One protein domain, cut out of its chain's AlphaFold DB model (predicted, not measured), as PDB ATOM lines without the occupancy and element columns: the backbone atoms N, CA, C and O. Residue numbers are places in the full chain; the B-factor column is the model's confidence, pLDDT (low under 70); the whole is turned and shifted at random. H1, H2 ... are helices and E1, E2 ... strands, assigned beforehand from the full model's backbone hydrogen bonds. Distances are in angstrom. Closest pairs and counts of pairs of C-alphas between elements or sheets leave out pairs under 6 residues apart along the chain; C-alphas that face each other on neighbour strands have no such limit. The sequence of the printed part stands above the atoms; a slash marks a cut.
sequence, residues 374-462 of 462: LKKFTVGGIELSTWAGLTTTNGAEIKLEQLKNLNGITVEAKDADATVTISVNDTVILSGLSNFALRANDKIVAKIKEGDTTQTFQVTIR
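This is residues 374 to 462 of the 462 residues of an uncharacterized protein of Ammoniphilus sp. CFH 90114 (UniProt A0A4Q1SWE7). A small sheet of two strands, E1 and E3, lies over part of a twisted five-strand sheet, making a sandwich, two sheets face to face. The short helix H1 sits beside E2 and E7 at the larger sheet's level. The 89 printed residues run E1 H1 E2 E3 E4 E5 E6 E7; the larger sheet is mixed, in the order E2 E7 E6 E4 E5, the smaller antiparallel. The class is mostly strand, though under half of the residues are in named elements. It is compact, with a radius of gyration of the C-alphas of 12.0 A and spans of 37 by 25 by 22 A.

E1, residues 374 to 379, begins at C-alpha 374 (47.243, 45.981, -35.319) and is 14.1 A long. H1 is residues 388 to 391, 6.5 A, and E2 396 to 398, 6.8 A. E3 is 409 to 413, 13.6 A; E4 419 to 424, 17.1 A; E5 427 to 429, 6.5 A. E6 is 443 to 450, 23.1 A, and E7 453 to 461, 26.9 A, ending at C-alpha 461 (39.619, 31.493, -23.920).

E1 and E3 are antiparallel at 178 degrees, with N 378 and O 410 2.9 A apart. H1 is on the larger sheet, at the sheet's level; its closest C-alphas to E7 are Leu 390 and Phe 457, 4.8 A. H1 is too short for an O i to N i+4 pair. E2 and E7 are parallel, N 396 to O 458 2.8 A. The hairpin E4 and E5 has N 424 and O 427 at 2.8 A. E6 and E4 are antiparallel, N 421 to O 447 2.9 A. The hairpin E6 and E7 has N 446 and O 457 at 2.8 A.

The farthest C-alphas, Glu 401 and Asp 452, are 37.9 A apart. The printed part has no cut. The link from E5 to E6, residues 430 to 442, is long. Residues 405 to 407, 432 and 434 to 435 have pLDDT under 70.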
ATOM      1  N   LEU A 374      46.911  47.401 -35.384       94.12
ATOM      2  CA  LEU A 374      47.243  45.981 -35.319       94.12
ATOM      3  C   LEU A 374      47.601  45.426 -36.701       94.12
ATOM      4  O   LEU A 374      46.832  45.544 -37.659       94.12
ATOM      5  N   LYS A 375      48.762  44.774 -36.782       93.25
ATOM      6  CA  LYS A 375      49.239  44.063 -37.972       93.25
ATOM      7  C   LYS A 375      49.005  42.563 -37.864       93.25
ATOM      8  O   LYS A 375      48.571  41.951 -38.835       93.25
ATOM      9  N   LYS A 376      49.318  41.980 -36.702       92.94
ATOM     10  CA  LYS A 376      49.184  40.543 -36.442       92.94
ATOM     11  C   LYS A 376      48.751  40.282 -35.005       92.94
ATOM     12  O   LYS A 376      49.318  40.876 -34.093       92.94
ATOM     13  N   PHE A 377      47.825  39.355 -34.790       93.25
ATOM     14  CA  PHE A 377      47.469  38.826 -33.479       93.25
ATOM     15  C   PHE A 377      47.107  37.353 -33.619       93.25
ATOM     16  O   PHE A 377      46.055  37.018 -34.159       93.25
ATOM     17  N   THR A 378      47.958  36.473 -33.095       91.94
ATOM     18  CA  THR A 378      47.666  35.042 -33.014       91.94
ATOM     19  C   THR A 378      47.591  34.555 -31.578       91.94
ATOM     20  O   THR A 378      48.451  34.905 -30.768       91.94
ATOM     21  N   VAL A 379      46.635  33.671 -31.292       91.00
ATOM     22  CA  VAL A 379      46.522  32.947 -30.015       91.00
ATOM     23  C   VAL A 379      46.408  31.456 -30.308       91.00
ATOM     24  O   VAL A 379      45.483  31.037 -31.002       91.00
ATOM     25  N   GLY A 380      47.363  30.655 -29.825       88.19
ATOM     26  CA  GLY A 380      47.346  29.191 -29.980       88.19
ATOM     27  C   GLY A 380      47.189  28.717 -31.433       88.19
ATOM     28  O   GLY A 380      46.461  27.766 -31.732       88.19
ATOM     29  N   GLY A 381      47.838  29.435 -32.359       87.12
ATOM     30  CA  GLY A 381      47.795  29.168 -33.799       87.12
ATOM     31  C   GLY A 381      46.561  29.692 -34.547       87.12
ATOM     32  O   GLY A 381      46.419  29.396 -35.733       87.12
ATOM     33  N   ILE A 382      45.677  30.456 -33.899       89.19
ATOM     34  CA  ILE A 382      44.514  31.097 -34.536       89.19
ATOM     35  C   ILE A 382      44.833  32.563 -34.825       89.19
ATOM     36  O   ILE A 382      45.221  33.283 -33.912       89.19
ATOM     37  N   GLU A 383      44.639  33.006 -36.069       91.31
ATOM     38  CA  GLU A 383      44.809  34.402 -36.496       91.31
ATOM     39  C   GLU A 383      43.541  35.231 -36.232       91.31
ATOM     40  O   GLU A 383      42.459  34.933 -36.751       91.31
ATOM     41  N   LEU A 384      43.689  36.303 -35.453       92.12
ATOM     42  CA  LEU A 384      42.599  37.129 -34.929       92.12
ATOM     43  C   LEU A 384      42.616  38.563 -35.452       92.12
ATOM     44  O   LEU A 384      41.678  39.296 -35.172       92.12
ATOM     45  N   SER A 385      43.641  38.979 -36.199       91.56
ATOM     46  CA  SER A 385      43.862  40.381 -36.608       91.56
ATOM     47  C   SER A 385      42.690  41.066 -37.300       91.56
ATOM     48  O   SER A 385      42.653  42.288 -37.386       91.56
ATOM     49  N   THR A 386      41.739  40.302 -37.826       92.06
ATOM     50  CA  THR A 386      40.548  40.836 -38.483       92.06
ATOM     51  C   THR A 386      39.278  40.589 -37.683       92.06
ATOM     52  O   THR A 386      38.201  40.806 -38.206       92.06
ATOM     53  N   TRP A 387      39.333  40.150 -36.427       92.75
ATOM     54  CA  TRP A 387      38.135  39.904 -35.624       92.75
ATOM     55  C   TRP A 387      37.615  41.205 -35.015       92.75
ATOM     56  O   TRP A 387      38.298  41.865 -34.231       92.75
ATOM     57  N   ALA A 388      36.356  41.541 -35.298       88.81
ATOM     58  CA  ALA A 388      35.733  42.764 -34.795       88.81
ATOM     59  C   ALA A 388      35.524  42.757 -33.275       88.81
ATOM     60  O   ALA A 388      35.442  43.818 -32.659       88.81
ATOM     61  N   GLY A 389      35.469  41.570 -32.660       88.81
ATOM     62  CA  GLY A 389      35.332  41.415 -31.211       88.81
ATOM     63  C   GLY A 389      36.541  41.922 -30.423       88.81
ATOM     64  O   GLY A 389      36.367  42.368 -29.289       88.81
ATOM     65  N   LEU A 390      37.741  41.929 -31.020       92.00
ATOM     66  CA  LEU A 390      38.987  42.256 -30.318       92.00
ATOM     67  C   LEU A 390      38.973  43.636 -29.661       92.00
ATOM     68  O   LEU A 390      39.504  43.789 -28.568       92.00
ATOM     69  N   THR A 391      38.383  44.632 -30.317       85.81
ATOM     70  CA  THR A 391      38.362  46.024 -29.842       85.81
ATOM     71  C   THR A 391      37.137  46.343 -28.983       85.81
ATOM     72  O   THR A 391      36.886  47.506 -28.672       85.81
ATOM     73  N   THR A 392      36.318  45.345 -28.644       84.31
ATOM     74  CA  THR A 392      35.142  45.527 -27.782       84.31
ATOM     75  C   THR A 392      35.502  45.318 -26.313       84.31
ATOM     76  O   THR A 392      36.477  44.642 -25.997       84.31
ATOM     77  N   THR A 393      34.678  45.836 -25.400       82.31
ATOM     78  CA  THR A 393      34.861  45.655 -23.948       82.31
ATOM     79  C   THR A 393      34.851  44.186 -23.512       82.31
ATOM     80  O   THR A 393      35.451  43.850 -22.496       82.31
ATOM     81  N   ASN A 394      34.174  43.316 -24.269       81.69
ATOM     82  CA  ASN A 394      34.080  41.883 -23.975       81.69
ATOM     83  C   ASN A 394      35.189  41.063 -24.661       81.69
ATOM     84  O   ASN A 394      35.386  39.899 -24.315       81.69
ATOM     85  N   GLY A 395      35.919  41.661 -25.608       88.44
ATOM     86  CA  GLY A 395      36.927  40.981 -26.414       88.44
ATOM     87  C   GLY A 395      36.364  39.949 -27.398       88.44
ATOM     88  O   GLY A 395      35.157  39.758 -27.543       88.44
ATOM     89  N   ALA A 396      37.275  39.289 -28.109       91.44
ATOM     90  CA  ALA A 396      36.993  38.081 -28.876       91.44
ATOM     91  C   ALA A 396      36.934  36.847 -27.960       91.44
ATOM     92  O   ALA A 396      37.583  36.812 -26.917       91.44
ATOM     93  N   GLU A 397      36.216  35.807 -28.377       91.38
ATOM     94  CA  GLU A 397      36.145  34.535 -27.649       91.38
ATOM     95  C   GLU A 397      36.663  33.384 -28.512       91.38
ATOM     96  O   GLU A 397      36.261  33.241 -29.666       91.38
ATOM     97  N   ILE A 398      37.528  32.549 -27.943       89.25
ATOM     98  CA  ILE A 398      38.075  31.354 -28.594       89.25
ATOM     99  C   ILE A 398      37.753  30.155 -27.722       89.25
ATOM    100  O   ILE A 398      38.037  30.188 -26.529       89.25
ATOM    101  N   LYS A 399      37.220  29.077 -28.296       90.06
ATOM    102  CA  LYS A 399      37.055  27.837 -27.534       90.06
ATOM    103  C   LYS A 399      38.394  27.125 -27.388       90.06
ATOM    104  O   LYS A 399      39.141  27.015 -28.361       90.06
ATOM    105  N   LEU A 400      38.668  26.573 -26.211       87.00
ATOM    106  CA  LEU A 400      39.916  25.870 -25.910       87.00
ATOM    107  C   LEU A 400      40.217  24.745 -26.919       87.00
ATOM    108  O   LEU A 400      41.357  24.574 -27.340       87.00
ATOM    109  N   GLU A 401      39.186  24.030 -27.368       86.12
ATOM    110  CA  GLU A 401      39.269  22.944 -28.359       86.12
ATOM    111  C   GLU A 401      39.684  23.392 -29.774       86.12
ATOM    112  O   GLU A 401      40.090  22.567 -30.587       86.12
ATOM    113  N   GLN A 402      39.596  24.691 -30.085       84.19
ATOM    114  CA  GLN A 402      39.983  25.236 -31.391       84.19
ATOM    115  C   GLN A 402      41.483  25.527 -31.492       84.19
ATOM    116  O   GLN A 402      41.984  25.772 -32.595       84.19
ATOM    117  N   LEU A 403      42.202  25.532 -30.367       84.25
ATOM    118  CA  LEU A 403      43.630  25.822 -30.346       84.25
ATOM    119  C   LEU A 403      44.387  24.688 -31.046       84.25
ATOM    120  O   LEU A 403      44.383  23.542 -30.604       84.25
ATOM    121  N   LYS A 404      45.038  25.014 -32.167       70.94
ATOM    122  CA  LYS A 404      45.706  24.026 -33.035       70.94
ATOM    123  C   LYS A 404      47.071  23.609 -32.509       70.94
ATOM    124  O   LYS A 404      47.550  22.538 -32.847       70.94
ATOM    125  N   ASN A 405      47.698  24.481 -31.728       68.19
ATOM    126  CA  ASN A 405      48.944  24.252 -31.012       68.19
ATOM    127  C   ASN A 405      48.954  25.191 -29.804       68.19
ATOM    128  O   ASN A 405      48.516  26.332 -29.920       68.19
ATOM    129  N   LEU A 406      49.545  24.786 -28.679       62.41
ATOM    130  CA  LEU A 406      49.785  25.683 -27.532       62.41
ATOM    131  C   LEU A 406      50.881  26.736 -27.809       62.41
ATOM    132  O   LEU A 406      51.371  27.385 -26.890       62.41
ATOM    133  N   ASN A 407      51.274  26.916 -29.074       61.97
ATOM    134  CA  ASN A 407      52.318  27.843 -29.482       61.97
ATOM    135  C   ASN A 407      51.801  29.280 -29.403       61.97
ATOM    136  O   ASN A 407      51.284  29.810 -30.384       61.97
ATOM    137  N   GLY A 408      51.987  29.867 -28.223       76.44
ATOM    138  CA  GLY A 408      52.226  31.280 -27.964       76.44
ATOM    139  C   GLY A 408      51.160  32.295 -28.365       76.44
ATOM    140  O   GLY A 408      50.277  32.088 -29.197       76.44
ATOM    141  N   ILE A 409      51.281  33.458 -27.742       89.38
ATOM    142  CA  ILE A 409      50.564  34.666 -28.129       89.38
ATOM    143  C   ILE A 409      51.549  35.516 -28.927       89.38
ATOM    144  O   ILE A 409      52.638  35.824 -28.440       89.38
ATOM    145  N   THR A 410      51.183  35.881 -30.153       91.19
ATOM    146  CA  THR A 410      51.977  36.804 -30.978       91.19
ATOM    147  C   THR A 410      51.142  38.029 -31.256       91.19
ATOM    148  O   THR A 410      50.011  37.892 -31.714       91.19
ATOM    149  N   VAL A 411      51.700  39.207 -31.000       93.44
ATOM    150  CA  VAL A 411      51.104  40.491 -31.373       93.44
ATOM    151  C   VAL A 411      52.167  41.333 -32.066       93.44
ATOM    152  O   VAL A 411      53.274  41.472 -31.544       93.44
ATOM    153  N   GLU A 412      51.821  41.889 -33.223       94.00
ATOM    154  CA  GLU A 412      52.640  42.828 -33.990       94.00
ATOM    155  C   GLU A 412      51.816  44.076 -34.318       94.00
ATOM    156  O   GLU A 412      50.668  43.977 -34.769       94.00
ATOM    157  N   ALA A 413      52.421  45.246 -34.133       94.69
ATOM    158  CA  ALA A 413      51.892  46.514 -34.614       94.69
ATOM    159  C   ALA A 413      52.292  46.763 -36.077       94.69
ATOM    160  O   ALA A 413      53.208  46.126 -36.607       94.69
ATOM    161  N   LYS A 414      51.567  47.663 -36.745       93.62
ATOM    162  CA  LYS A 414      51.888  48.123 -38.101       93.62
ATOM    163  C   LYS A 414      53.073  49.075 -38.088       93.62
ATOM    164  O   LYS A 414      53.960  48.920 -38.925       93.62
ATOM    165  N   ASP A 415      53.068  50.031 -37.163       92.81
ATOM    166  CA  ASP A 415      54.216  50.891 -36.922       92.81
ATOM    167  C   ASP A 415      55.294  50.101 -36.167       92.81
ATOM    168  O   ASP A 415      55.028  49.462 -35.146       92.81
ATOM    169  N   ALA A 416      56.514  50.109 -36.704       91.69
ATOM    170  CA  ALA A 416      57.652  49.412 -36.115       91.69
ATOM    171  C   ALA A 416      58.114  50.063 -34.802       91.69
ATOM    172  O   ALA A 416      58.702  49.375 -33.967       91.69
ATOM    173  N   ASP A 417      57.813  51.350 -34.609       92.00
ATOM    174  CA  ASP A 417      58.163  52.110 -33.406       92.00
ATOM    175  C   ASP A 417      57.075  52.025 -32.316       92.00
ATOM    176  O   ASP A 417      57.248  52.523 -31.198       92.00
ATOM    177  N   ALA A 418      55.951  51.358 -32.603       93.69
ATOM    178  CA  ALA A 418      54.883  51.151 -31.638       93.69
ATOM    179  C   ALA A 418      55.331  50.262 -30.474       93.69
ATOM    180  O   ALA A 418      55.957  49.212 -30.639       93.69
ATOM    181  N   THR A 419      54.899  50.612 -29.265       93.94
ATOM    182  CA  THR A 419      55.089  49.739 -28.106       93.94
ATOM    183  C   THR A 419      53.951  48.729 -28.015       93.94
ATOM    184  O   THR A 419      52.789  49.109 -27.852       93.94
ATOM    185  N   VAL A 420      54.282  47.435 -28.055       95.06
ATOM    186  CA  VAL A 420      53.332  46.331 -27.857       95.06
ATOM    187  C   VAL A 420      53.506  45.744 -26.459       95.06
ATOM    188  O   VAL A 420      54.592  45.308 -26.085       95.06
ATOM    189  N   THR A 421      52.422  45.687 -25.687       94.62
ATOM    190  CA  THR A 421      52.379  44.989 -24.392       94.62
ATOM    191  C   THR A 421      51.313  43.908 -24.422       94.62
ATOM    192  O   THR A 421      50.228  44.126 -24.954       94.62
ATOM    193  N   ILE A 422      51.622  42.740 -23.863       94.19
ATOM    194  CA  ILE A 422      50.711  41.597 -23.809       94.19
ATOM    195  C   ILE A 422      50.620  41.153 -22.356       94.19
ATOM    196  O   ILE A 422      51.647  41.006 -21.695       94.19
ATOM    197  N   SER A 423      49.412  40.922 -21.856       93.50
ATOM    198  CA  SER A 423      49.189  40.272 -20.572       93.50
ATOM    199  C   SER A 423      48.205  39.117 -20.683       93.50
ATOM    200  O   SER A 423      47.310  39.122 -21.529       93.50
ATOM    201  N   VAL A 424      48.377  38.127 -19.812       92.75
ATOM    202  CA  VAL A 424      47.425  37.038 -19.589       92.75
ATOM    203  C   VAL A 424      47.044  37.044 -18.120       92.75
ATOM    204  O   VAL A 424      47.927  36.964 -17.267       92.75
ATOM    205  N   ASN A 425      45.750  37.170 -17.815       92.69
ATOM    206  CA  ASN A 425      45.236  37.289 -16.444       92.69
ATOM    207  C   ASN A 425      46.032  38.331 -15.634       92.69
ATOM    208  O   ASN A 425      46.574  38.039 -14.570       92.69
ATOM    209  N   ASP A 426      46.189  39.521 -16.221       91.88
ATOM    210  CA  ASP A 426      46.935  40.667 -15.680       91.88
ATOM    211  C   ASP A 426      48.456  40.469 -15.511       91.88
ATOM    212  O   ASP A 426      49.166  41.400 -15.134       91.88
ATOM    213  N   THR A 427      48.996  39.307 -15.887       91.31
ATOM    214  CA  THR A 427      50.442  39.040 -15.896       91.31
ATOM    215  C   THR A 427      51.041  39.398 -17.250       91.31
ATOM    216  O   THR A 427      50.662  38.814 -18.263       91.31
ATOM    217  N   VAL A 428      51.982  40.344 -17.287       91.69
ATOM    218  CA  VAL A 428      52.667  40.752 -18.525       91.69
ATOM    219  C   VAL A 428      53.592  39.639 -19.022       91.69
ATOM    220  O   VAL A 428      54.362  39.071 -18.249       91.69
ATOM    221  N   ILE A 429      53.534  39.354 -20.321       88.31
ATOM    222  CA  ILE A 429      54.353  38.348 -21.000       88.31
ATOM    223  C   ILE A 429      55.040  38.944 -22.235       88.31
ATOM    224  O   ILE A 429      54.605  39.956 -22.785       88.31
ATOM    225  N   LEU A 430      56.113  38.297 -22.692       82.69
ATOM    226  CA  LEU A 430      56.779  38.646 -23.948       82.69
ATOM    227  C   LEU A 430      56.026  38.053 -25.150       82.69
ATOM    228  O   LEU A 430      55.579  36.904 -25.113       82.69
ATOM    229  N   SER A 431      55.919  38.830 -26.232       76.38
ATOM    230  CA  SER A 431      55.377  38.360 -27.514       76.38
ATOM    231  C   SER A 431      56.221  37.210 -28.067       76.38
ATOM    232  O   SER A 431      57.448  37.229 -27.959       76.38
ATOM    233  N   GLY A 432      55.572  36.198 -28.648       68.81
ATOM    234  CA  GLY A 432      56.255  35.053 -29.260       68.81
ATOM    235  C   GLY A 432      56.743  33.981 -28.277       68.81
ATOM    236  O   GLY A 432      57.427  33.048 -28.694       68.81
ATOM    237  N   LEU A 433      56.386  34.060 -26.987       71.81
ATOM    238  CA  LEU A 433      56.670  32.996 -26.017       71.81
ATOM    239  C   LEU A 433      55.920  31.708 -26.384       71.81
ATOM    240  O   LEU A 433      54.713  31.597 -26.178       71.81
ATOM    241  N   SER A 434      56.649  30.707 -26.876       62.62
ATOM    242  CA  SER A 434      56.096  29.417 -27.315       62.62
ATOM    243  C   SER A 434      55.622  28.509 -26.175       62.62
ATOM    244  O   SER A 434      54.883  27.568 -26.431       62.62
ATOM    245  N   ASN A 435      56.032  28.777 -24.929       65.62
ATOM    246  CA  ASN A 435      55.834  27.865 -23.791       65.62
ATOM    247  C   ASN A 435      54.757  28.335 -22.796       65.62
ATOM    248  O   ASN A 435      54.682  27.815 -21.682       65.62
ATOM    249  N   PHE A 436      53.942  29.330 -23.153       76.88
ATOM    250  CA  PHE A 436      52.857  29.784 -22.284       76.88
ATOM    251  C   PHE A 436      51.632  28.869 -22.440       76.88
ATOM    252  O   PHE A 436      50.999  28.838 -23.493       76.88
ATOM    253  N   ALA A 437      51.296  28.115 -21.390       81.88
ATOM    254  CA  ALA A 437      50.164  27.191 -21.408       81.88
ATOM    255  C   ALA A 437      48.835  27.940 -21.235       81.88
ATOM    256  O   ALA A 437      48.515  28.388 -20.135       81.88
ATOM    257  N   LEU A 438      48.068  28.023 -22.321       87.50
ATOM    258  CA  LEU A 438      46.729  28.603 -22.354       87.50
ATOM    259  C   LEU A 438      45.685  27.663 -21.733       87.50
ATOM    260  O   LEU A 438      45.720  26.449 -21.950       87.50
ATOM    261  N   ARG A 439      44.747  28.225 -20.970       88.50
ATOM    262  CA  ARG A 439      43.696  27.513 -20.233       88.50
ATOM    263  C   ARG A 439      42.329  28.137 -20.486       88.50
ATOM    264  O   ARG A 439      42.214  29.296 -20.873       88.50
ATOM    265  N   ALA A 440      41.281  27.364 -20.215       89.50
ATOM    266  CA  ALA A 440      39.928  27.903 -20.169       89.50
ATOM    267  C   ALA A 440      39.847  29.060 -19.158       89.50
ATOM    268  O   ALA A 440      40.378  28.968 -18.049       89.50
ATOM    269  N   ASN A 441      39.134  30.111 -19.545       91.69
ATOM    270  CA  ASN A 441      38.969  31.398 -18.867       91.69
ATOM    271  C   ASN A 441      40.199  32.313 -18.839       91.69
ATOM    272  O   ASN A 441      40.137  33.366 -18.205       91.69
ATOM    273  N   ASP A 442      41.286  31.975 -19.540       92.88
ATOM    274  CA  ASP A 442      42.395  32.914 -19.684       92.88
ATOM    275  C   ASP A 442      41.948  34.161 -20.451       92.88
ATOM    276  O   ASP A 442      41.405  34.079 -21.559       92.88
ATOM    277  N   LYS A 443      42.221  35.328 -19.863       94.69
ATOM    278  CA  LYS A 443      42.001  36.639 -20.470       94.69
ATOM    279  C   LYS A 443      43.319  37.194 -20.982       94.69
ATOM    280  O   LYS A 443      44.207  37.527 -20.200       94.69
ATOM    281  N   ILE A 444      43.413  37.348 -22.293       94.06
ATOM    282  CA  ILE A 444      44.568  37.905 -22.986       94.06
ATOM    283  C   ILE A 444      44.250  39.351 -23.351       94.06
ATOM    284  O   ILE A 444      43.224  39.637 -23.972       94.06
ATOM    285  N   VAL A 445      45.137  40.268 -22.983       95.31
ATOM    286  CA  VAL A 445      45.025  41.687 -23.317       95.31
ATOM    287  C   VAL A 445      46.294  42.119 -24.027       95.31
ATOM    288  O   VAL A 445      47.383  42.028 -23.472       95.31
ATOM    289  N   ALA A 446      46.149  42.626 -25.244       95.31
ATOM    290  CA  ALA A 446      47.223  43.264 -25.978       95.31
ATOM    291  C   ALA A 446      46.964  44.769 -26.053       95.31
ATOM    292  O   ALA A 446      45.853  45.191 -26.371       95.31
ATOM    293  N   LYS A 447      47.970  45.594 -25.771       95.50
ATOM    294  CA  LYS A 447      47.900  47.044 -25.975       95.50
ATOM    295  C   LYS A 447      48.996  47.469 -26.931       95.50
ATOM    296  O   LYS A 447      50.159  47.133 -26.706       95.50
ATOM    297  N   ILE A 448      48.609  48.220 -27.952       95.94
ATOM    298  CA  ILE A 448      49.522  48.860 -28.895       95.94
ATOM    299  C   ILE A 448      49.474  50.357 -28.624       95.94
ATOM    300  O   ILE A 448      48.388  50.945 -28.620       95.94
ATOM    301  N   LYS A 449      50.637  50.950 -28.354       93.50
ATOM    302  CA  LYS A 449      50.799  52.385 -28.140       93.50
ATOM    303  C   LYS A 449      51.658  52.987 -29.250       93.50
ATOM    304  O   LYS A 449      52.827  52.626 -29.372       93.50
ATOM    305  N   GLU A 450      51.078  53.920 -29.996       90.50
ATOM    306  CA  GLU A 450      51.699  54.686 -31.085       90.50
ATOM    307  C   GLU A 450      51.585  56.178 -30.736       90.50
ATOM    308  O   GLU A 450      50.491  56.749 -30.730       90.50
ATOM    309  N   GLY A 451      52.704  56.799 -30.347       87.62
ATOM    310  CA  GLY A 451      52.702  58.152 -29.780       87.62
ATOM    311  C   GLY A 451      51.806  58.256 -28.536       87.62
ATOM    312  O   GLY A 451      52.002  57.530 -27.554       87.62
ATOM    313  N   ASP A 452      50.809  59.144 -28.586       86.81
ATOM    314  CA  ASP A 452      49.817  59.343 -27.516       86.81
ATOM    315  C   ASP A 452      48.588  58.424 -27.636       86.81
ATOM    316  O   ASP A 452      47.779  58.330 -26.708       86.81
ATOM    317  N   THR A 453      48.448  57.697 -28.746       87.56
ATOM    318  CA  THR A 453      47.309  56.810 -28.989       87.56
ATOM    319  C   THR A 453      47.591  55.431 -28.414       87.56
ATOM    320  O   THR A 453      48.635  54.837 -28.665       87.56
ATOM    321  N   THR A 454      46.654  54.887 -27.638       92.69
ATOM    322  CA  THR A 454      46.711  53.498 -27.160       92.69
ATOM    323  C   THR A 454      45.449  52.765 -27.578       92.69
ATOM    324  O   THR A 454      44.349  53.168 -27.199       92.69
ATOM    325  N   GLN A 455      45.601  51.653 -28.293       94.12
ATOM    326  CA  GLN A 455      44.494  50.754 -28.606       94.12
ATOM    327  C   GLN A 455      44.659  49.426 -27.869       94.12
ATOM    328  O   GLN A 455      45.762  48.896 -27.741       94.12
ATOM    329  N   THR A 456      43.550  48.916 -27.335       95.12
ATOM    330  CA  THR A 456      43.507  47.675 -26.557       95.12
ATOM    331  C   THR A 456      42.724  46.614 -27.321       95.12
ATOM    332  O   THR A 456      41.617  46.878 -27.786       95.12
ATOM    333  N   PHE A 457      43.288  45.412 -27.394       96.19
ATOM    334  CA  PHE A 457      42.701  44.220 -27.990       96.19
ATOM    335  C   PHE A 457      42.550  43.153 -26.909       96.19
ATOM    336  O   PHE A 457      43.479  42.924 -26.133       96.19
ATOM    337  N   GLN A 458      41.390  42.512 -26.834       95.88
ATOM    338  CA  GLN A 458      41.079  41.540 -25.787       95.88
ATOM    339  C   GLN A 458      40.604  40.218 -26.379       95.88
ATOM    340  O   GLN A 458      39.846  40.202 -27.349       95.88
ATOM    341  N   VAL A 459      41.033  39.115 -25.770       95.06
ATOM    342  CA  VAL A 459      40.619  37.751 -26.109       95.06
ATOM    343  C   VAL A 459      40.361  36.982 -24.820       95.06
ATOM    344  O   VAL A 459      41.156  37.068 -23.887       95.06
ATOM    345  N   THR A 460      39.286  36.206 -24.773       94.19
ATOM    346  CA  THR A 460      39.010  35.254 -23.694       94.19
ATOM    347  C   THR A 460      38.988  33.840 -24.259       94.19
ATOM    348  O   THR A 460      38.331  33.581 -25.268       94.19
ATOM    349  N   ILE A 461      39.690  32.921 -23.605       92.00
ATOM    350  CA  ILE A 461      39.619  31.493 -23.920       92.00
ATOM    351  C   ILE A 461      38.456  30.895 -23.136       92.00
ATOM    352  O   ILE A 461      38.353  31.124 -21.936       92.00
ATOM    353  N   ARG A 462      37.569  30.153 -23.794       89.38
ATOM    354  CA  ARG A 462      36.412  29.497 -23.177       89.38
ATOM    355  C   ARG A 462      36.521  27.988 -23.181       89.38
ATOM    356  O   ARG A 462      36.972  27.431 -24.208       89.38
TER     357      ARG A 462